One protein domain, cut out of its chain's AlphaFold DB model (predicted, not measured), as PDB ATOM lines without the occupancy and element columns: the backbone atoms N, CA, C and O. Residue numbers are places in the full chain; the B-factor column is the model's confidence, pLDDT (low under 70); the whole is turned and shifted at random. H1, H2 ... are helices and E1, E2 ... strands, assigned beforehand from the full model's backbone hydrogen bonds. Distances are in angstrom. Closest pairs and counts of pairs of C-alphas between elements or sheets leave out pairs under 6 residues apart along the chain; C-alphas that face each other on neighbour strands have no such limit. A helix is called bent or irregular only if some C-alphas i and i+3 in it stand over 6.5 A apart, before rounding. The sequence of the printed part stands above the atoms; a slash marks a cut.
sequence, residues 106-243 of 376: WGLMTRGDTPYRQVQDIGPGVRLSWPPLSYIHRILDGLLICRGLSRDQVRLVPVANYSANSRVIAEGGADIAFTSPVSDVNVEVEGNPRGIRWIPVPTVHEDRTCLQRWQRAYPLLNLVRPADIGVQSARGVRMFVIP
ATOM      1  N   TRP A 106     -20.408 -27.585 -23.868       95.69
ATOM      2  CA  TRP A 106     -21.270 -28.647 -23.359       95.69
ATOM      3  C   TRP A 106     -20.606 -30.004 -23.559       95.69
ATOM      4  O   TRP A 106     -20.169 -30.346 -24.663       95.69
ATOM      5  N   GLY A 107     -20.549 -30.786 -22.487       96.69
ATOM      6  CA  GLY A 107     -19.820 -32.043 -22.465       96.69
ATOM      7  C   GLY A 107     -20.483 -33.096 -21.593       96.69
ATOM      8  O   GLY A 107     -21.441 -32.833 -20.866       96.69
ATOM      9  N   LEU A 108     -19.946 -34.307 -21.692       98.38
ATOM     10  CA  LEU A 108     -20.302 -35.418 -20.823       98.38
ATOM     11  C   LEU A 108     -19.427 -35.352 -19.574       98.38
ATOM     12  O   LEU A 108     -18.205 -35.468 -19.668       98.38
ATOM     13  N   MET A 109     -20.054 -35.165 -18.422       98.62
ATOM     14  CA  MET A 109     -19.414 -35.161 -17.115       98.62
ATOM     15  C   MET A 109     -19.593 -36.521 -16.446       98.62
ATOM     16  O   MET A 109     -20.690 -37.080 -16.457       98.62
ATOM     17  N   THR A 110     -18.533 -37.020 -15.823       98.56
ATOM     18  CA  THR A 110     -18.533 -38.220 -14.983       98.56
ATOM     19  C   THR A 110     -17.879 -37.921 -13.640       98.56
ATOM     20  O   THR A 110     -17.205 -36.900 -13.473       98.56
ATOM     21  N   ARG A 111     -18.050 -38.813 -12.663       97.88
ATOM     22  CA  ARG A 111     -17.285 -38.744 -11.412       97.88
ATOM     23  C   ARG A 111     -15.836 -39.168 -11.671       97.88
ATOM     24  O   ARG A 111     -15.584 -40.047 -12.500       97.88
ATOM     25  N   GLY A 112     -14.876 -38.549 -10.986       96.94
ATOM     26  CA  GLY A 112     -13.447 -38.693 -11.290       96.94
ATOM     27  C   GLY A 112     -12.884 -40.114 -11.129       96.94
ATOM     28  O   GLY A 112     -11.914 -40.472 -11.799       96.94
ATOM     29  N   ASP A 113     -13.521 -40.952 -10.317       95.25
ATOM     30  CA  ASP A 113     -13.171 -42.356 -10.060       95.25
ATOM     31  C   ASP A 113     -13.850 -43.358 -11.020       95.25
ATOM     32  O   ASP A 113     -13.633 -44.563 -10.907       95.25
ATOM     33  N   THR A 114     -14.661 -42.890 -11.975       96.06
ATOM     34  CA  THR A 114     -15.306 -43.766 -12.969       96.06
ATOM     35  C   THR A 114     -14.315 -44.251 -14.037       96.06
ATOM     36  O   THR A 114     -13.331 -43.554 -14.338       96.06
ATOM     37  N   PRO A 115     -14.569 -45.419 -14.665       95.62
ATOM     38  CA  PRO A 115     -13.719 -45.934 -15.739       95.62
ATOM     39  C   PRO A 115     -13.861 -45.149 -17.053       95.62
ATOM     40  O   PRO A 115     -12.993 -45.260 -17.910       95.62
ATOM     41  N   TYR A 116     -14.910 -44.337 -17.211       97.56
ATOM     42  CA  TYR A 116     -15.181 -43.591 -18.438       97.56
ATOM     43  C   TYR A 116     -14.180 -42.437 -18.627       97.56
ATOM     44  O   TYR A 116     -14.083 -41.526 -17.795       97.56
ATOM     45  N   ARG A 117     -13.417 -42.476 -19.719       96.06
ATOM     46  CA  ARG A 117     -12.406 -41.469 -20.096       96.06
ATOM     47  C   ARG A 117     -12.590 -40.963 -21.520       96.06
ATOM     48  O   ARG A 117     -12.251 -39.818 -21.801       96.06
ATOM     49  N   GLN A 118     -13.151 -41.789 -22.388       96.81
ATOM     50  CA  GLN A 118     -13.451 -41.494 -23.785       96.81
ATOM     51  C   GLN A 118     -14.841 -42.035 -24.139       96.81
ATOM     52  O   GLN A 118     -15.405 -42.868 -23.426       96.81
ATOM     53  N   VAL A 119     -15.406 -41.571 -25.253       97.00
ATOM     54  CA  VAL A 119     -16.746 -41.982 -25.699       97.00
ATOM     55  C   VAL A 119     -16.836 -43.501 -25.890       97.00
ATOM     56  O   VAL A 119     -17.860 -44.101 -25.578       97.00
ATOM     57  N   GLN A 120     -15.752 -44.146 -26.316       95.81
ATOM     58  CA  GLN A 120     -15.667 -45.584 -26.577       95.81
ATOM     59  C   GLN A 120     -15.856 -46.447 -25.320       95.81
ATOM     60  O   GLN A 120     -16.345 -47.570 -25.435       95.81
ATOM     61  N   ASP A 121     -15.550 -45.918 -24.134       97.00
ATOM     62  CA  ASP A 121     -15.716 -46.642 -22.866       97.00
ATOM     63  C   ASP A 121     -17.200 -46.784 -22.478       97.00
ATOM     64  O   ASP A 121     -17.556 -47.555 -21.587       97.00
ATOM     65  N   ILE A 122     -18.084 -46.027 -23.132       97.88
ATOM     66  CA  ILE A 122     -19.523 -46.032 -22.878       97.88
ATOM     67  C   ILE A 122     -20.131 -47.241 -23.590       97.88
ATOM     68  O   ILE A 122     -20.084 -47.349 -24.820       97.88
ATOM     69  N   GLY A 123     -20.702 -48.147 -22.800       97.31
ATOM     70  CA  GLY A 123     -21.293 -49.403 -23.251       97.31
ATOM     71  C   GLY A 123     -22.610 -49.722 -22.536       97.31
ATOM     72  O   GLY A 123     -23.130 -48.885 -21.793       97.31
ATOM     73  N   PRO A 124     -23.153 -50.933 -22.748       98.19
ATOM     74  CA  PRO A 124     -24.384 -51.369 -22.099       98.19
ATOM     75  C   PRO A 124     -24.313 -51.272 -20.568       98.19
ATOM     76  O   PRO A 124     -23.272 -51.510 -19.961       98.19
ATOM     77  N   GLY A 125     -25.436 -50.936 -19.939       97.56
ATOM     78  CA  GLY A 125     -25.582 -50.814 -18.490       97.56
ATOM     79  C   GLY A 125     -25.179 -49.460 -17.902       97.56
ATOM     80  O   GLY A 125     -25.487 -49.225 -16.733       97.56
ATOM     81  N   VAL A 126     -24.561 -48.563 -18.686       98.38
ATOM     82  CA  VAL A 126     -24.218 -47.203 -18.235       98.38
ATOM     83  C   VAL A 126     -25.453 -46.474 -17.699       98.38
ATOM     84  O   VAL A 126     -26.538 -46.553 -18.285       98.38
ATOM     85  N   ARG A 127     -25.298 -45.761 -16.580       98.62
ATOM     86  CA  ARG A 127     -26.362 -44.948 -15.988       98.62
ATOM     87  C   ARG A 127     -26.269 -43.513 -16.493       98.62
ATOM     88  O   ARG A 127     -25.360 -42.776 -16.110       98.62
ATOM     89  N   LEU A 128     -27.207 -43.113 -17.344       98.56
ATOM     90  CA  LEU A 128     -27.283 -41.760 -17.889       98.56
ATOM     91  C   LEU A 128     -28.273 -40.927 -17.077       98.56
ATOM     92  O   LEU A 128     -29.436 -41.306 -16.953       98.56
ATOM     93  N   SER A 129     -27.831 -39.785 -16.559       98.50
ATOM     94  CA  SER A 129     -28.734 -38.804 -15.956       98.50
ATOM     95  C   SER A 129     -29.700 -38.248 -17.010       98.50
ATOM     96  O   SER A 129     -29.294 -37.929 -18.130       98.50
ATOM     97  N   TRP A 130     -30.982 -38.153 -16.654       97.38
ATOM     98  CA  TRP A 130     -32.083 -37.910 -17.587       97.38
ATOM     99  C   TRP A 130     -33.059 -36.839 -17.051       97.38
ATOM    100  O   TRP A 130     -34.140 -37.167 -16.551       97.38
ATOM    101  N   PRO A 131     -32.670 -35.546 -17.071       94.81
ATOM    102  CA  PRO A 131     -33.535 -34.436 -16.653       94.81
ATOM    103  C   PRO A 131     -34.645 -34.198 -17.677       94.81
ATOM    104  O   PRO A 131     -34.399 -34.456 -18.845       94.81
ATOM    105  N   PRO A 132     -35.804 -33.610 -17.323       89.94
ATOM    106  CA  PRO A 132     -36.924 -33.364 -18.241       89.94
ATOM    107  C   PRO A 132     -36.638 -32.235 -19.258       89.94
ATOM    108  O   PRO A 132     -37.338 -31.225 -19.318       89.94
ATOM    109  N   LEU A 133     -35.582 -32.392 -20.057       88.62
ATOM    110  CA  LEU A 133     -35.039 -31.428 -21.006       88.62
ATOM    111  C   LEU A 133     -34.802 -32.143 -22.341       88.62
ATOM    112  O   LEU A 133     -33.797 -32.827 -22.536       88.62
ATOM    113  N   SER A 134     -35.733 -31.967 -23.278       86.44
ATOM    114  CA  SER A 134     -35.756 -32.675 -24.567       86.44
ATOM    115  C   SER A 134     -34.459 -32.539 -25.375       86.44
ATOM    116  O   SER A 134     -33.981 -33.526 -25.931       86.44
ATOM    117  N   TYR A 135     -33.815 -31.368 -25.368       87.75
ATOM    118  CA  TYR A 135     -32.537 -31.183 -26.061       87.75
ATOM    119  C   TYR A 135     -31.414 -32.056 -25.468       87.75
ATOM    120  O   TYR A 135     -30.599 -32.582 -26.221       87.75
ATOM    121  N   ILE A 136     -31.382 -32.273 -24.143       93.00
ATOM    122  CA  ILE A 136     -30.422 -33.196 -23.512       93.00
ATOM    123  C   ILE A 136     -30.726 -34.628 -23.947       93.00
ATOM    124  O   ILE A 136     -29.806 -35.347 -24.326       93.00
ATOM    125  N   HIS A 137     -32.005 -35.017 -23.966       92.44
ATOM    126  CA  HIS A 137     -32.413 -36.346 -24.423       92.44
ATOM    127  C   HIS A 137     -31.933 -36.623 -25.847       92.44
ATOM    128  O   HIS A 137     -31.291 -37.640 -26.083       92.44
ATOM    129  N   ARG A 138     -32.169 -35.694 -26.781       90.12
ATOM    130  CA  ARG A 138     -31.770 -35.852 -28.188       90.12
ATOM    131  C   ARG A 138     -30.255 -35.939 -28.365       90.12
ATOM    132  O   ARG A 138     -29.773 -36.714 -29.189       90.12
ATOM    133  N   ILE A 139     -29.494 -35.172 -27.585       93.62
ATOM    134  CA  ILE A 139     -28.028 -35.229 -27.612       93.62
ATOM    135  C   ILE A 139     -27.530 -36.565 -27.047       93.62
ATOM    136  O   ILE A 139     -26.624 -37.164 -27.626       93.62
ATOM    137  N   LEU A 140     -28.117 -37.054 -25.953       96.56
ATOM    138  CA  LEU A 140     -27.771 -38.354 -25.378       96.56
ATOM    139  C   LEU A 140     -28.211 -39.519 -26.277       96.56
ATOM    140  O   LEU A 140     -27.466 -40.482 -26.416       96.56
ATOM    141  N   ASP A 141     -29.343 -39.419 -26.970       95.00
ATOM    142  CA  ASP A 141     -29.724 -40.390 -28.002       95.00
ATOM    143  C   ASP A 141     -28.696 -40.417 -29.137       95.00
ATOM    144  O   ASP A 141     -28.303 -41.488 -29.594       95.00
ATOM    145  N   GLY A 142     -28.198 -39.251 -29.557       94.75
ATOM    146  CA  GLY A 142     -27.105 -39.152 -30.524       94.75
ATOM    147  C   GLY A 142     -25.822 -39.841 -30.057       94.75
ATOM    148  O   GLY A 142     -25.169 -40.517 -30.853       94.75
ATOM    149  N   LEU A 143     -25.493 -39.733 -28.765       96.81
ATOM    150  CA  LEU A 143     -24.392 -40.475 -28.148       96.81
ATOM    151  C   LEU A 143     -24.633 -41.989 -28.218       96.81
ATOM    152  O   LEU A 143     -23.735 -42.730 -28.620       96.81
ATOM    153  N   LEU A 144     -25.841 -42.453 -27.878       97.44
ATOM    154  CA  LEU A 144     -26.201 -43.871 -27.965       97.44
ATOM    155  C   LEU A 144     -26.076 -44.388 -29.407       97.44
ATOM    156  O   LEU A 144     -25.412 -45.397 -29.635       97.44
ATOM    157  N   ILE A 145     -26.588 -43.652 -30.398       95.12
ATOM    158  CA  ILE A 145     -26.468 -43.999 -31.826       95.12
ATOM    159  C   ILE A 145     -24.999 -44.025 -32.274       95.12
ATOM    160  O   ILE A 145     -24.590 -44.923 -33.019       95.12
ATOM    161  N   CYS A 146     -24.182 -43.069 -31.815       95.19
ATOM    162  CA  CYS A 146     -22.733 -43.082 -32.027       95.19
ATOM    163  C   CYS A 146     -22.112 -44.397 -31.523       95.19
ATOM    164  O   CYS A 146     -21.310 -45.005 -32.231       95.19
ATOM    165  N   ARG A 147     -22.515 -44.860 -30.332       96.25
ATOM    166  CA  ARG A 147     -22.024 -46.097 -29.704       96.25
ATOM    167  C   ARG A 147     -22.683 -47.375 -30.217       96.25
ATOM    168  O   ARG A 147     -22.260 -48.458 -29.823       96.25
ATOM    169  N   GLY A 148     -23.676 -47.270 -31.099       95.75
ATOM    170  CA  GLY A 148     -24.463 -48.418 -31.553       95.75
ATOM    171  C   GLY A 148     -25.331 -49.022 -30.446       95.75
ATOM    172  O   GLY A 148     -25.603 -50.217 -30.474       95.75
ATOM    173  N   LEU A 149     -25.727 -48.207 -29.465       97.12
ATOM    174  CA  LEU A 149     -26.578 -48.585 -28.343       97.12
ATOM    175  C   LEU A 149     -28.014 -48.103 -28.569       97.12
ATOM    176  O   LEU A 149     -28.245 -47.060 -29.185       97.12
ATOM    177  N   SER A 150     -28.977 -48.832 -28.011       95.75
ATOM    178  CA  SER A 150     -30.350 -48.364 -27.813       95.75
ATOM    179  C   SER A 150     -30.584 -47.940 -26.360       95.75
ATOM    180  O   SER A 150     -29.788 -48.240 -25.465       95.75
ATOM    181  N   ARG A 151     -31.708 -47.259 -26.103       95.81
ATOM    182  CA  ARG A 151     -32.113 -46.891 -24.737       95.81
ATOM    183  C   ARG A 151     -32.312 -48.110 -23.828       95.81
ATOM    184  O   ARG A 151     -31.985 -48.022 -22.653       95.81
ATOM    185  N   ASP A 152     -32.762 -49.243 -24.367       97.12
ATOM    186  CA  ASP A 152     -32.996 -50.477 -23.593       97.12
ATOM    187  C   ASP A 152     -31.699 -51.117 -23.080       97.12
ATOM    188  O   ASP A 152     -31.707 -51.907 -22.137       97.12
ATOM    189  N   GLN A 153     -30.565 -50.779 -23.697       98.19
ATOM    190  CA  GLN A 153     -29.255 -51.274 -23.290       98.19
ATOM    191  C   GLN A 153     -28.612 -50.412 -22.201       98.19
ATOM    192  O   GLN A 153     -27.544 -50.775 -21.714       98.19
ATOM    193  N   VAL A 154     -29.213 -49.286 -21.809       98.31
ATOM    194  CA  VAL A 154     -28.674 -48.364 -20.798       98.31
ATOM    195  C   VAL A 154     -29.684 -48.126 -19.680       98.31
ATOM    196  O   VAL A 154     -30.855 -48.479 -19.782       98.31
ATOM    197  N   ARG A 155     -29.237 -47.534 -18.573       98.44
ATOM    198  CA  ARG A 155     -30.111 -47.175 -17.450       98.44
ATOM    199  C   ARG A 155     -30.328 -45.669 -17.447       98.44
ATOM    200  O   ARG A 155     -29.425 -44.917 -17.095       98.44
ATOM    201  N   LEU A 156     -31.518 -45.220 -17.832       98.38
ATOM    202  CA  LEU A 156     -31.886 -43.808 -17.712       98.38
ATOM    203  C   LEU A 156     -32.244 -43.513 -16.251       98.38
ATOM    204  O   LEU A 156     -33.071 -44.212 -15.671       98.38
ATOM    205  N   VAL A 157     -31.608 -42.506 -15.658       98.50
ATOM    206  CA  VAL A 157     -31.804 -42.082 -14.266       98.50
ATOM    207  C   VAL A 157     -32.575 -40.761 -14.271       98.50
ATOM    208  O   VAL A 157     -31.966 -39.716 -14.513       98.50
ATOM    209  N   PRO A 158     -33.902 -40.772 -14.038       97.81
ATOM    210  CA  PRO A 158     -34.694 -39.551 -14.014       97.81
ATOM    211  C   PRO A 158     -34.248 -38.636 -12.877       97.81
ATOM    212  O   PRO A 158     -34.059 -39.080 -11.745       97.81
ATOM    213  N   VAL A 159     -34.131 -37.345 -13.169       97.50
ATOM    214  CA  VAL A 159     -33.806 -36.307 -12.182       97.50
ATOM    215  C   VAL A 159     -34.732 -35.111 -12.364       97.50
ATOM    216  O   VAL A 159     -35.271 -34.895 -13.444       97.50
ATOM    217  N   ALA A 160     -34.933 -34.327 -11.306       93.06
ATOM    218  CA  ALA A 160     -35.988 -33.313 -11.290       93.06
ATOM    219  C   ALA A 160     -35.735 -32.118 -12.229       93.06
ATOM    220  O   ALA A 160     -36.683 -31.555 -12.769       93.06
ATOM    221  N   ASN A 161     -34.478 -31.698 -12.394       91.56
ATOM    222  CA  ASN A 161     -34.113 -30.470 -13.105       91.56
ATOM    223  C   ASN A 161     -32.628 -30.458 -13.508       91.56
ATOM    224  O   ASN A 161     -31.895 -31.429 -13.285       91.56
ATOM    225  N   TYR A 162     -32.179 -29.344 -14.091       92.00
ATOM    226  CA  TYR A 162     -30.802 -29.174 -14.555       92.00
ATOM    227  C   TYR A 162     -29.749 -29.297 -13.438       92.00
ATOM    228  O   TYR A 162     -28.713 -29.929 -13.631       92.00
ATOM    229  N   SER A 163     -30.005 -28.741 -12.254       94.12
ATOM    230  CA  SER A 163     -29.054 -28.814 -11.134       94.12
ATOM    231  C   SER A 163     -28.950 -30.233 -10.567       94.12
ATOM    232  O   SER A 163     -27.851 -30.720 -10.296       94.12
ATOM    233  N   ALA A 164     -30.078 -30.940 -10.457       96.69
ATOM    234  CA  ALA A 164     -30.103 -32.348 -10.060       96.69
ATOM    235  C   ALA A 164     -29.340 -33.244 -11.056       96.69
ATOM    236  O   ALA A 164     -28.657 -34.175 -10.636       96.69
ATOM    237  N   ASN A 165     -29.378 -32.918 -12.355       97.38
ATOM    238  CA  ASN A 165     -28.616 -33.617 -13.397       97.38
ATOM    239  C   ASN A 165     -27.098 -33.579 -13.184       97.38
ATOM    240  O   ASN A 165     -26.416 -34.532 -13.543       97.38
ATOM    241  N   SER A 166     -26.565 -32.522 -12.572       97.56
ATOM    242  CA  SER A 166     -25.144 -32.455 -12.221       97.56
ATOM    243  C   SER A 166     -24.835 -33.123 -10.878       97.56
ATOM    244  O   SER A 166     -23.885 -33.903 -10.782       97.56
ATOM    245  N   ARG A 167     -25.638 -32.867  -9.834       97.81
ATOM    246  CA  ARG A 167     -25.386 -33.390  -8.474       97.81
ATOM    247  C   ARG A 167     -25.455 -34.913  -8.381       97.81
ATOM    248  O   ARG A 167     -24.635 -35.514  -7.690       97.81
ATOM    249  N   VAL A 168     -26.330 -35.547  -9.164       98.38
ATOM    250  CA  VAL A 168     -26.465 -37.014  -9.195       98.38
ATOM    251  C   VAL A 168     -25.151 -37.729  -9.566       98.38
ATOM    252  O   VAL A 168     -24.929 -38.871  -9.159       98.38
ATOM    253  N   ILE A 169     -24.241 -37.057 -10.286       98.38
ATOM    254  CA  ILE A 169     -22.901 -37.573 -10.611       98.38
ATOM    255  C   ILE A 169     -21.991 -37.563  -9.382       98.38
ATOM    256  O   ILE A 169     -21.366 -38.577  -9.066       98.38
ATOM    257  N   ALA A 170     -21.949 -36.447  -8.650       96.50
ATOM    258  CA  ALA A 170     -21.191 -36.314  -7.404       96.50
ATOM    259  C   ALA A 170     -21.646 -37.339  -6.344       96.50
ATOM    260  O   ALA A 170     -20.821 -37.966  -5.663       96.50
ATOM    261  N   GLU A 171     -22.959 -37.552  -6.256       96.69
ATOM    262  CA  GLU A 171     -23.612 -38.518  -5.365       96.69
ATOM    263  C   GLU A 171     -23.366 -39.972  -5.801       96.69
ATOM    264  O   GLU A 171     -23.299 -40.879  -4.973       96.69
ATOM    265  N   GLY A 172     -23.142 -40.209  -7.097       96.81
ATOM    266  CA  GLY A 172     -22.972 -41.547  -7.663       96.81
ATOM    267  C   GLY A 172     -24.265 -42.248  -8.060       96.81
ATOM    268  O   GLY A 172     -24.232 -43.458  -8.307       96.81
ATOM    269  N   GLY A 173     -25.382 -41.520  -8.127       97.75
ATOM    270  CA  GLY A 173     -26.667 -42.030  -8.608       97.75
ATOM    271  C   GLY A 173     -26.673 -42.318 -10.114       97.75
ATOM    272  O   GLY A 173     -27.348 -43.248 -10.554       97.75
ATOM    273  N   ALA A 174     -25.851 -41.599 -10.885       98.50
ATOM    274  CA  ALA A 174     -25.622 -41.816 -12.312       98.50
ATOM    275  C   ALA A 174     -24.120 -41.786 -12.638       98.50
ATOM    276  O   ALA A 174     -23.310 -41.306 -11.844       98.50
ATOM    277  N   ASP A 175     -23.757 -42.316 -13.805       98.56
ATOM    278  CA  ASP A 175     -22.371 -42.396 -14.271       98.56
ATOM    279  C   ASP A 175     -21.994 -41.211 -15.164       98.56
ATOM    280  O   ASP A 175     -20.866 -40.718 -15.093       98.56
ATOM    281  N   ILE A 176     -22.938 -40.756 -15.997       98.62
ATOM    282  CA  ILE A 176     -22.725 -39.697 -16.987       98.62
ATOM    283  C   ILE A 176     -23.894 -38.711 -16.981       98.62
ATOM    284  O   ILE A 176     -25.059 -39.112 -17.014       98.62
ATOM    285  N   ALA A 177     -23.576 -37.420 -17.006       98.44
ATOM    286  CA  ALA A 177     -24.525 -36.342 -17.256       98.44
ATOM    287  C   ALA A 177     -24.026 -35.460 -18.401       98.44
ATOM    288  O   ALA A 177     -22.854 -35.091 -18.442       98.44
ATOM    289  N   PHE A 178     -24.914 -35.072 -19.315       97.81
ATOM    290  CA  PHE A 178     -24.609 -34.016 -20.276       97.81
ATOM    291  C   PHE A 178     -24.932 -32.659 -19.645       97.81
ATOM    292  O   PHE A 178     -26.058 -32.424 -19.204       97.81
ATOM    293  N   THR A 179     -23.935 -31.785 -19.538       96.75
ATOM    294  CA  THR A 179     -24.039 -30.512 -18.806       96.75
ATOM    295  C   THR A 179     -22.968 -29.520 -19.295       96.75
ATOM    296  O   THR A 179     -22.208 -29.827 -20.215       96.75
ATOM    297  N   SER A 180     -22.925 -28.306 -18.738       95.19
ATOM    298  CA  SER A 180     -21.965 -27.261 -19.133       95.19
ATOM    299  C   SER A 180     -20.994 -26.932 -17.998       95.19
ATOM    300  O   SER A 180     -21.454 -26.603 -16.906       95.19
ATOM    301  N   PRO A 181     -19.667 -26.921 -18.220       95.50
ATOM    302  CA  PRO A 181     -18.686 -26.647 -17.168       95.50
ATOM    303  C   PRO A 181     -18.745 -25.219 -16.610       95.50
ATOM    304  O   PRO A 181     -18.039 -24.915 -15.656       95.50
ATOM    305  N   VAL A 182     -19.547 -24.328 -17.201       91.88
ATOM    306  CA  VAL A 182     -19.722 -22.936 -16.756       91.88
ATOM    307  C   VAL A 182     -20.857 -22.789 -15.737       91.88
ATOM    308  O   VAL A 182     -20.928 -21.779 -15.051       91.88
ATOM    309  N   SER A 183     -21.759 -23.767 -15.639       91.75
ATOM    310  CA  SER A 183     -22.903 -23.690 -14.728       91.75
ATOM    311  C   SER A 183     -22.465 -23.672 -13.263       91.75
ATOM    312  O   SER A 183     -21.604 -24.462 -12.874       91.75
ATOM    313  N   ASP A 184     -23.118 -22.845 -12.441       90.06
ATOM    314  CA  ASP A 184     -22.789 -22.666 -11.017       90.06
ATOM    315  C   ASP A 184     -22.817 -24.002 -10.254       90.06
ATOM    316  O   ASP A 184     -21.927 -24.298  -9.459       90.06
ATOM    317  N   VAL A 185     -23.780 -24.877 -10.573       94.44
ATOM    318  CA  VAL A 185     -23.864 -26.228  -9.990       94.44
ATOM    319  C   VAL A 185     -22.641 -27.102 -10.297       94.44
ATOM    320  O   VAL A 185     -22.284 -27.959  -9.500       94.44
ATOM    321  N   ASN A 186     -21.966 -26.906 -11.431       95.69
ATOM    322  CA  ASN A 186     -20.773 -27.690 -11.753       95.69
ATOM    323  C   ASN A 186     -19.532 -27.162 -11.035       95.69
ATOM    324  O   ASN A 186     -18.649 -27.959 -10.738       95.69
ATOM    325  N   VAL A 187     -19.493 -25.869 -10.684       93.19
ATOM    326  CA  VAL A 187     -18.477 -25.319  -9.770       93.19
ATOM    327  C   VAL A 187     -18.596 -25.977  -8.393       93.19
ATOM    328  O   VAL A 187     -17.592 -26.387  -7.820       93.19
ATOM    329  N   GLU A 188     -19.823 -26.151  -7.896       93.69
ATOM    330  CA  GLU A 188     -20.101 -26.906  -6.664       93.69
ATOM    331  C   GLU A 188     -19.667 -28.379  -6.791       93.69
ATOM    332  O   GLU A 188     -18.919 -28.884  -5.954       93.69
ATOM    333  N   VAL A 189     -20.096 -29.070  -7.855       96.31
ATOM    334  CA  VAL A 189     -19.822 -30.505  -8.076       96.31
ATOM    335  C   VAL A 189     -18.328 -30.785  -8.302       96.31
ATOM    336  O   VAL A 189     -17.850 -31.840  -7.883       96.31
ATOM    337  N   GLU A 190     -17.556 -29.857  -8.880       96.31
ATOM    338  CA  GLU A 190     -16.094 -29.995  -9.015       96.31
ATOM    339  C   GLU A 190     -15.388 -30.139  -7.657       96.31
ATOM    340  O   GLU A 190     -14.403 -30.869  -7.558       96.31
ATOM    341  N   GLY A 191     -15.930 -29.529  -6.597       95.25
ATOM    342  CA  GLY A 191     -15.414 -29.649  -5.233       95.25
ATOM    343  C   GLY A 191     -15.613 -31.026  -4.583       95.25
ATOM    344  O   GLY A 191     -15.213 -31.219  -3.433       95.25
ATOM    345  N   ASN A 192     -16.233 -31.994  -5.270       95.00
ATOM    346  CA  ASN A 192     -16.413 -33.346  -4.747       95.00
ATOM    347  C   ASN A 192     -15.052 -34.004  -4.420       95.00
ATOM    348  O   ASN A 192     -14.156 -33.968  -5.262       95.00
ATOM    349  N   PRO A 193     -14.890 -34.706  -3.278       94.94
ATOM    350  CA  PRO A 193     -13.623 -35.362  -2.923       94.94
ATOM    351  C   PRO A 193     -13.128 -36.405  -3.934       94.94
ATOM    352  O   PRO A 193     -11.934 -36.680  -4.008       94.94
ATOM    353  N   ARG A 194     -14.037 -37.002  -4.716       96.25
ATOM    354  CA  ARG A 194     -13.711 -37.951  -5.797       96.25
ATOM    355  C   ARG A 194     -13.482 -37.256  -7.145       96.25
ATOM    356  O   ARG A 194     -13.182 -37.926  -8.131       96.25
ATOM    357  N   GLY A 195     -13.637 -35.933  -7.184       95.88
ATOM    358  CA  GLY A 195     -13.546 -35.087  -8.364       95.88
ATOM    359  C   GLY A 195     -14.592 -35.401  -9.434       95.88
ATOM    360  O   GLY A 195     -15.442 -36.288  -9.297       95.88
ATOM    361  N   ILE A 196     -14.475 -34.688 -10.550       98.06
ATOM    362  CA  ILE A 196     -15.215 -34.933 -11.790       98.06
ATOM    363  C   ILE A 196     -14.252 -35.039 -12.974       98.06
ATOM    364  O   ILE A 196     -13.105 -34.595 -12.910       98.06
ATOM    365  N   ARG A 197     -14.722 -35.633 -14.068       97.94
ATOM    366  CA  ARG A 197     -14.020 -35.707 -15.353       97.94
ATOM    367  C   ARG A 197     -14.974 -35.327 -16.474       97.94
ATOM    368  O   ARG A 197     -16.163 -35.621 -16.404       97.94
ATOM    369  N   TRP A 198     -14.429 -34.741 -17.532       98.56
ATOM    370  CA  TRP A 198     -15.154 -34.487 -18.769       98.56
ATOM    371  C   TRP A 198     -14.641 -35.394 -19.883       98.56
ATOM    372  O   TRP A 198     -13.433 -35.492 -20.098       98.56
ATOM    373  N   ILE A 199     -15.554 -36.061 -20.584       98.38
ATOM    374  CA  ILE A 199     -15.221 -36.930 -21.716       98.38
ATOM    375  C   ILE A 199     -15.120 -36.060 -22.978       98.38
ATOM    376  O   ILE A 199     -16.084 -35.355 -23.299       98.38
ATOM    377  N   PRO A 200     -13.991 -36.097 -23.710       97.81
ATOM    378  CA  PRO A 200     -13.836 -35.319 -24.929       97.81
ATOM    379  C   PRO A 200     -14.750 -35.842 -26.040       97.81
ATOM    380  O   PRO A 200     -14.874 -37.048 -26.257       97.81
ATOM    381  N   VAL A 201     -15.331 -34.918 -26.804       97.25
ATOM    382  CA  VAL A 201     -15.953 -35.237 -28.095       97.25
ATOM    383  C   VAL A 201     -14.863 -35.781 -29.038       97.25
ATOM    384  O   VAL A 201     -13.794 -35.155 -29.143       97.25
ATOM    385  N   PRO A 202     -15.093 -36.928 -29.710       95.88
ATOM    386  CA  PRO A 202     -14.106 -37.523 -30.602       95.88
ATOM    387  C   PRO A 202     -13.849 -36.619 -31.805       95.88
ATOM    388  O   PRO A 202     -14.748 -35.950 -32.316       95.88
ATOM    389  N   THR A 203     -12.611 -36.609 -32.279       94.75
ATOM    390  CA  THR A 203     -12.245 -35.978 -33.548       94.75
ATOM    391  C   THR A 203     -12.624 -36.870 -34.731       94.75
ATOM    392  O   THR A 203     -12.870 -38.068 -34.590       94.75
ATOM    393  N   VAL A 204     -12.597 -36.300 -35.939       93.38
ATOM    394  CA  VAL A 204     -12.770 -37.057 -37.190       93.38
ATOM    395  C   VAL A 204     -11.714 -38.164 -37.342       93.38
ATOM    396  O   VAL A 204     -12.007 -39.195 -37.938       93.38
ATOM    397  N   HIS A 205     -10.506 -37.978 -36.804       94.19
ATOM    398  CA  HIS A 205      -9.443 -38.986 -36.856       94.19
ATOM    399  C   HIS A 205      -9.604 -40.079 -35.794       94.19
ATOM    400  O   HIS A 205      -9.228 -41.216 -36.046       94.19
ATOM    401  N   GLU A 206     -10.170 -39.743 -34.632       94.56
ATOM    402  CA  GLU A 206     -10.420 -40.700 -33.547       94.56
ATOM    403  C   GLU A 206     -11.628 -41.593 -33.857       94.56
ATOM    404  O   GLU A 206     -11.533 -42.810 -33.728       94.56
ATOM    405  N   ASP A 207     -12.760 -41.012 -34.273       95.00
ATOM    406  CA  ASP A 207     -13.967 -41.771 -34.621       95.00
ATOM    407  C   ASP A 207     -14.935 -40.946 -35.486       95.00
ATOM    408  O   ASP A 207     -15.922 -40.363 -35.017       95.00
ATOM    409  N   ARG A 208     -14.660 -40.896 -36.795       95.12
ATOM    410  CA  ARG A 208     -15.498 -40.178 -37.769       95.12
ATOM    411  C   ARG A 208     -16.952 -40.640 -37.749       95.12
ATOM    412  O   ARG A 208     -17.852 -39.811 -37.873       95.12
ATOM    413  N   THR A 209     -17.187 -41.946 -37.655       94.19
ATOM    414  CA  THR A 209     -18.532 -42.516 -37.770       94.19
ATOM    415  C   THR A 209     -19.371 -42.175 -36.547       94.19
ATOM    416  O   THR A 209     -20.505 -41.723 -36.719       94.19
ATOM    417  N   CYS A 210     -18.821 -42.320 -35.338       94.88
ATOM    418  CA  CYS A 210     -19.474 -41.853 -34.119       94.88
ATOM    419  C   CYS A 210     -19.771 -40.354 -34.200       94.88
ATOM    420  O   CYS A 210     -20.926 -39.963 -34.032       94.88
ATOM    421  N   LEU A 211     -18.764 -39.521 -34.499       95.00
ATOM    422  CA  LEU A 211     -18.929 -38.068 -34.522       95.00
ATOM    423  C   LEU A 211     -20.044 -37.652 -35.489       95.00
ATOM    424  O   LEU A 211     -20.955 -36.925 -35.106       95.00
ATOM    425  N   GLN A 212     -20.032 -38.180 -36.716       93.31
ATOM    426  CA  GLN A 212     -21.060 -37.877 -37.712       93.31
ATOM    427  C   GLN A 212     -22.457 -38.340 -37.283       93.31
ATOM    428  O   GLN A 212     -23.435 -37.640 -37.541       93.31
ATOM    429  N   ARG A 213     -22.580 -39.509 -36.643       92.12
ATOM    430  CA  ARG A 213     -23.864 -40.001 -36.116       92.12
ATOM    431  C   ARG A 213     -24.382 -39.121 -34.986       92.12
ATOM    432  O   ARG A 213     -25.555 -38.761 -35.000       92.12
ATOM    433  N   TRP A 214     -23.506 -38.737 -34.061       94.12
ATOM    434  CA  TRP A 214     -23.866 -37.876 -32.943       94.12
ATOM    435  C   TRP A 214     -24.305 -36.495 -33.440       94.12
ATOM    436  O   TRP A 214     -25.384 -36.027 -33.088       94.12
ATOM    437  N   GLN A 215     -23.536 -35.884 -34.344       92.06
ATOM    438  CA  GLN A 215     -23.853 -34.572 -34.913       92.06
ATOM    439  C   GLN A 215     -25.158 -34.562 -35.715       92.06
ATOM    440  O   GLN A 215     -25.904 -33.588 -35.673       92.06
ATOM    441  N   ARG A 216     -25.495 -35.660 -36.404       88.56
ATOM    442  CA  ARG A 216     -26.771 -35.785 -37.129       88.56
ATOM    443  C   ARG A 216     -27.994 -35.865 -36.220       88.56
ATOM    444  O   ARG A 216     -29.084 -35.546 -36.680       88.56
ATOM    445  N   ALA A 217     -27.840 -36.277 -34.961       84.44
ATOM    446  CA  ALA A 217     -28.965 -36.348 -34.028       84.44
ATOM    447  C   ALA A 217     -29.510 -34.957 -33.670       84.44
ATOM    448  O   ALA A 217     -30.687 -34.816 -33.309       84.44
ATOM    449  N   TYR A 218     -28.660 -33.927 -33.773       86.38
ATOM    450  CA  TYR A 218     -29.050 -32.569 -33.446       86.38
ATOM    451  C   TYR A 218     -28.266 -31.501 -34.231       86.38
ATOM    452  O   TYR A 218     -27.050 -31.398 -34.061       86.38
ATOM    453  N   PRO A 219     -28.934 -30.637 -35.024       80.94
ATOM    454  CA  PRO A 219     -28.269 -29.704 -35.942       80.94
ATOM    455  C   PRO A 219     -27.218 -28.768 -35.324       80.94
ATOM    456  O   PRO A 219     -26.276 -28.364 -35.999       80.94
ATOM    457  N   LEU A 220     -27.354 -28.425 -34.039       86.31
ATOM    458  CA  LEU A 220     -26.442 -27.508 -33.341       86.31
ATOM    459  C   LEU A 220     -25.144 -28.155 -32.825       86.31
ATOM    460  O   LEU A 220     -24.330 -27.469 -32.216       86.31
ATOM    461  N   LEU A 221     -24.905 -29.446 -33.076       88.25
ATOM    462  CA  LEU A 221     -23.706 -30.158 -32.599       88.25
ATOM    463  C   LEU A 221     -22.496 -30.068 -33.548       88.25
ATOM    464  O   LEU A 221     -21.482 -30.739 -33.344       88.25
ATOM    465  N   ASN A 222     -22.560 -29.234 -34.583       86.69
ATOM    466  CA  ASN A 222     -21.483 -29.121 -35.572       86.69
ATOM    467  C   ASN A 222     -20.268 -28.321 -35.074       86.69
ATOM    468  O   ASN A 222     -19.168 -28.490 -35.599       86.69
ATOM    469  N   LEU A 223     -20.440 -27.478 -34.052       89.12
ATOM    470  CA  LEU A 223     -19.353 -26.690 -33.478       89.12
ATOM    471  C   LEU A 223     -18.718 -27.433 -32.299       89.12
ATOM    472  O   LEU A 223     -19.355 -27.625 -31.263       89.12
ATOM    473  N   VAL A 224     -17.448 -27.813 -32.446       93.38
ATOM    474  CA  VAL A 224     -16.656 -28.489 -31.410       93.38
ATOM    475  C   VAL A 224     -15.358 -27.721 -31.188       93.38
ATOM    476  O   VAL A 224     -14.662 -27.389 -32.147       93.38
ATOM    477  N   ARG A 225     -15.008 -27.447 -29.931       93.50
ATOM    478  CA  ARG A 225     -13.701 -26.875 -29.565       93.50
ATOM    479  C   ARG A 225     -13.275 -27.288 -28.159       93.50
ATOM    480  O   ARG A 225     -14.132 -27.656 -27.356       93.50
ATOM    481  N   PRO A 226     -11.976 -27.207 -27.837       96.38
ATOM    482  CA  PRO A 226     -11.516 -27.237 -26.456       96.38
ATOM    483  C   PRO A 226     -12.220 -26.164 -25.619       96.38
ATOM    484  O   PRO A 226     -12.309 -25.011 -26.048       96.38
ATOM    485  N   ALA A 227     -12.720 -26.531 -24.441       95.12
ATOM    486  CA  ALA A 227     -13.302 -25.575 -23.514       95.12
ATOM    487  C   ALA A 227     -12.206 -24.658 -22.958       95.12
ATOM    488  O   ALA A 227     -11.218 -25.108 -22.376       95.12
ATOM    489  N   ASP A 228     -12.391 -23.355 -23.126       91.62
ATOM    490  CA  ASP A 228     -11.501 -22.308 -22.628       91.62
ATOM    491  C   ASP A 228     -12.052 -21.649 -21.358       91.62
ATOM    492  O   ASP A 228     -11.433 -20.722 -20.841       91.62
ATOM    493  N   ILE A 229     -13.209 -22.105 -20.861       91.00
ATOM    494  CA  ILE A 229     -13.979 -21.533 -19.753       91.00
ATOM    495  C   ILE A 229     -14.728 -22.608 -18.951       91.00
ATOM    496  O   ILE A 229     -14.984 -23.698 -19.458       91.00
ATOM    497  N   GLY A 230     -15.081 -22.290 -17.702       92.19
ATOM    498  CA  GLY A 230     -15.739 -23.191 -16.755       92.19
ATOM    499  C   GLY A 230     -14.790 -23.759 -15.699       92.19
ATOM    500  O   GLY A 230     -13.695 -23.231 -15.489       92.19
ATOM    501  N   VAL A 231     -15.222 -24.827 -15.040       95.62
ATOM    502  CA  VAL A 231     -14.459 -25.603 -14.051       95.62
ATOM    503  C   VAL A 231     -13.080 -26.042 -14.562       95.62
ATOM    504  O   VAL A 231     -12.884 -26.221 -15.767       95.62
ATOM    505  N   GLN A 232     -12.102 -26.187 -13.664       96.12
ATOM    506  CA  GLN A 232     -10.706 -26.449 -14.052       96.12
ATOM    507  C   GLN A 232     -10.549 -27.788 -14.779       96.12
ATOM    508  O   GLN A 232      -9.883 -27.863 -15.811       96.12
ATOM    509  N   SER A 233     -11.245 -28.817 -14.307       96.81
ATOM    510  CA  SER A 233     -11.312 -30.157 -14.901       96.81
ATOM    511  C   SER A 233     -11.803 -30.187 -16.354       96.81
ATOM    512  O   SER A 233     -11.577 -31.177 -17.050       96.81
ATOM    513  N   ALA A 234     -12.477 -29.132 -16.827       97.62
ATOM    514  CA  ALA A 234     -12.964 -29.025 -18.199       97.62
ATOM    515  C   ALA A 234     -11.987 -28.326 -19.150       97.62
ATOM    516  O   ALA A 234     -12.135 -28.453 -20.367       97.62
ATOM    517  N   ARG A 235     -11.015 -27.558 -18.640       96.94
ATOM    518  CA  ARG A 235     -10.156 -26.711 -19.480       96.94
ATOM    519  C   ARG A 235      -9.354 -27.564 -20.464       96.94
ATOM    520  O   ARG A 235      -8.706 -28.534 -20.088       96.94
ATOM    521  N   GLY A 236      -9.421 -27.213 -21.747       97.31
ATOM    522  CA  GLY A 236      -8.774 -27.949 -22.835       97.31
ATOM    523  C   GLY A 236      -9.534 -29.189 -23.330       97.31
ATOM    524  O   GLY A 236      -9.183 -29.731 -24.379       97.31
ATOM    525  N   VAL A 237     -10.600 -29.628 -22.651       98.31
ATOM    526  CA  VAL A 237     -11.401 -30.779 -23.093       98.31
ATOM    527  C   VAL A 237     -12.271 -30.377 -24.281       98.31
ATOM    528  O   VAL A 237     -12.957 -29.357 -24.245       98.31
ATOM    529  N   ARG A 238     -12.249 -31.172 -25.356       97.62
ATOM    530  CA  ARG A 238     -13.063 -30.930 -26.558       97.62
ATOM    531  C   ARG A 238     -14.542 -31.141 -26.251       97.62
ATOM    532  O   ARG A 238     -14.936 -32.229 -25.842       97.62
ATOM    533  N   MET A 239     -15.351 -30.119 -26.488       97.31
ATOM    534  CA  MET A 239     -16.777 -30.091 -26.170       97.31
ATOM    535  C   MET A 239     -17.579 -29.513 -27.332       97.31
ATOM    536  O   MET A 239     -17.042 -28.760 -28.150       97.31
ATOM    537  N   PHE A 240     -18.871 -29.832 -27.388       95.31
ATOM    538  CA  PHE A 240     -19.789 -29.109 -28.262       95.31
ATOM    539  C   PHE A 240     -19.930 -27.671 -27.774       95.31
ATOM    540  O   PHE A 240     -19.864 -27.419 -26.572       95.31
ATOM    541  N   VAL A 241     -20.165 -26.731 -28.682       92.38
ATOM    542  CA  VAL A 241     -20.522 -25.357 -28.319       92.38
ATOM    543  C   VAL A 241     -21.934 -25.080 -28.776       92.38
ATOM    544  O   VAL A 241     -22.220 -25.067 -29.970       92.38
ATOM    545  N   ILE A 242     -22.804 -24.821 -27.807       91.81
ATOM    546  CA  ILE A 242     -24.209 -24.516 -28.049       91.81
ATOM    547  C   ILE A 242     -24.454 -23.093 -27.546       91.81
ATOM    548  O   ILE A 242     -24.351 -22.847 -26.337       91.81
ATOM    549  N   PRO A 243     -24.765 -22.137 -28.441       92.00
ATOM    550  CA  PRO A 243     -25.095 -20.782 -28.032       92.00
ATOM    551  C   PRO A 243     -26.347 -20.755 -27.161       92.00
ATOM    552  O   PRO A 243     -27.303 -21.488 -27.405       92.00
TER     553      PRO A 243
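What this domain is: This is residues 106 to 243 of the 376 residues of the protein "TRAP transporter substrate-binding protein" of Thermus tengchongensis (UniProt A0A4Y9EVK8). At the core is a small twisted sheet of three strands, E4, E1 and E5, with two helices, H2 and H3, side by side on one face, and a parallel pair, E2 and E3, whose E2 is next to E4. H1 grazes the sheet, H4 packs on H1, and the hairpin of E6 and E7 meets the start of E1 with its E7, which also has H5 near it. The printed part has 138 residues with five named helices and seven named strands, in the order E1 E2 H1 E3 H2 E4 H3 E5 H4 H5 E6 E7; the class is mixed, and the sheet E4 E1 E5 is antiparallel. The whole is compact and rounded, with a radius of gyration of the C-alphas of 13.5 A and spans of 36 by 34 by 27 A.

How they stand to each other: Start at E1, residues 106 to 111, the inner strand between E4, residues 176 to 179, and E5, residues 196 to 199; the sheet is only just strongly twisted, its C-alphas up to 4.1 A off the best plane. Look for N 109 and O 177 at 2.8 A, and N 110 and O 197 at 2.8 A, within hydrogen-bond range. H2, residues 162 to 171, lies over E4 and E1 at a height over the sheet of 8.2 A, along the strands. H3, residues 184 to 190, touches H2, Val 185 to Ser 163 having the closest C-alphas at 5.9 A, the same way at a shallow tilt of 12 degrees; these two helices on one face make two layers, sheet and helices. E4, H3 and E5 form a split strand-helix-strand unit, two strands running the same way with E1 between them, its crossover right-handed. E2, residues 127 to 130, and E3, residues 155 to 158, are parallel, N 130 and O 157 being 2.8 A apart; with H1, residues 134 to 147, they form a right-handed strand-helix-strand unit, two parallel neighbours joined through a helix. The closest C-alphas of E2 and E4, Ser 129 and Ala 177, are 5.0 A apart. H1 only grazes the sheet E4 E1 E5, with residues 136 to 143. H4, residues 204 to 217, touches H1 at a steep tilt of 41 degrees, opposite ways, the closest C-alphas being Cys 146 and Cys 210, 4.1 A. H5, residues 219 to 222, and H4 only just touch, with 3 pairs of C-alphas within 8 A, and only at the corner; the closest are those of Gln 215 and Leu 221, 5.0 A. E6, residues 224 to 226, and E7, residues 238 to 243, form an antiparallel hairpin, with N 239 and O 225 at 2.9 A; the closest C-alphas of E7 and E1, Phe 240 and Trp 106, are 5.1 A apart. Every O i to N i+4 pair is within hydrogen-bond range in H1 and H3, against 3 of 6 in H2 and 8 of 10 in H4, while H5 is too short for such a pair.

Where its parts are: Find C-alpha 106 at (-21.270, -28.647, -23.359), where E1 begins its 16.1 A. H1 runs 19.9 A from C-alpha 134 at (-35.756, -32.675, -24.567), H2 14.9 A, and H4 16.5 A. H4 is irregular, C-alphas 206 and 209 being 9.3 A apart, and H5 only just so, with C-alphas 219 and 222 6.8 A apart. E7 runs 15.8 A to C-alpha 243 at (-25.095, -20.782, -28.032).

The domain as a whole: The two C-alphas farthest apart are those of Ala 160 and His 205, 37.3 A. The printed part has no cut; its long links are E1 to E2, 15 residues, and E6 to E7, 11 residues. The mean pLDDT of the printed part is 95.1, and no printed residue is under 70.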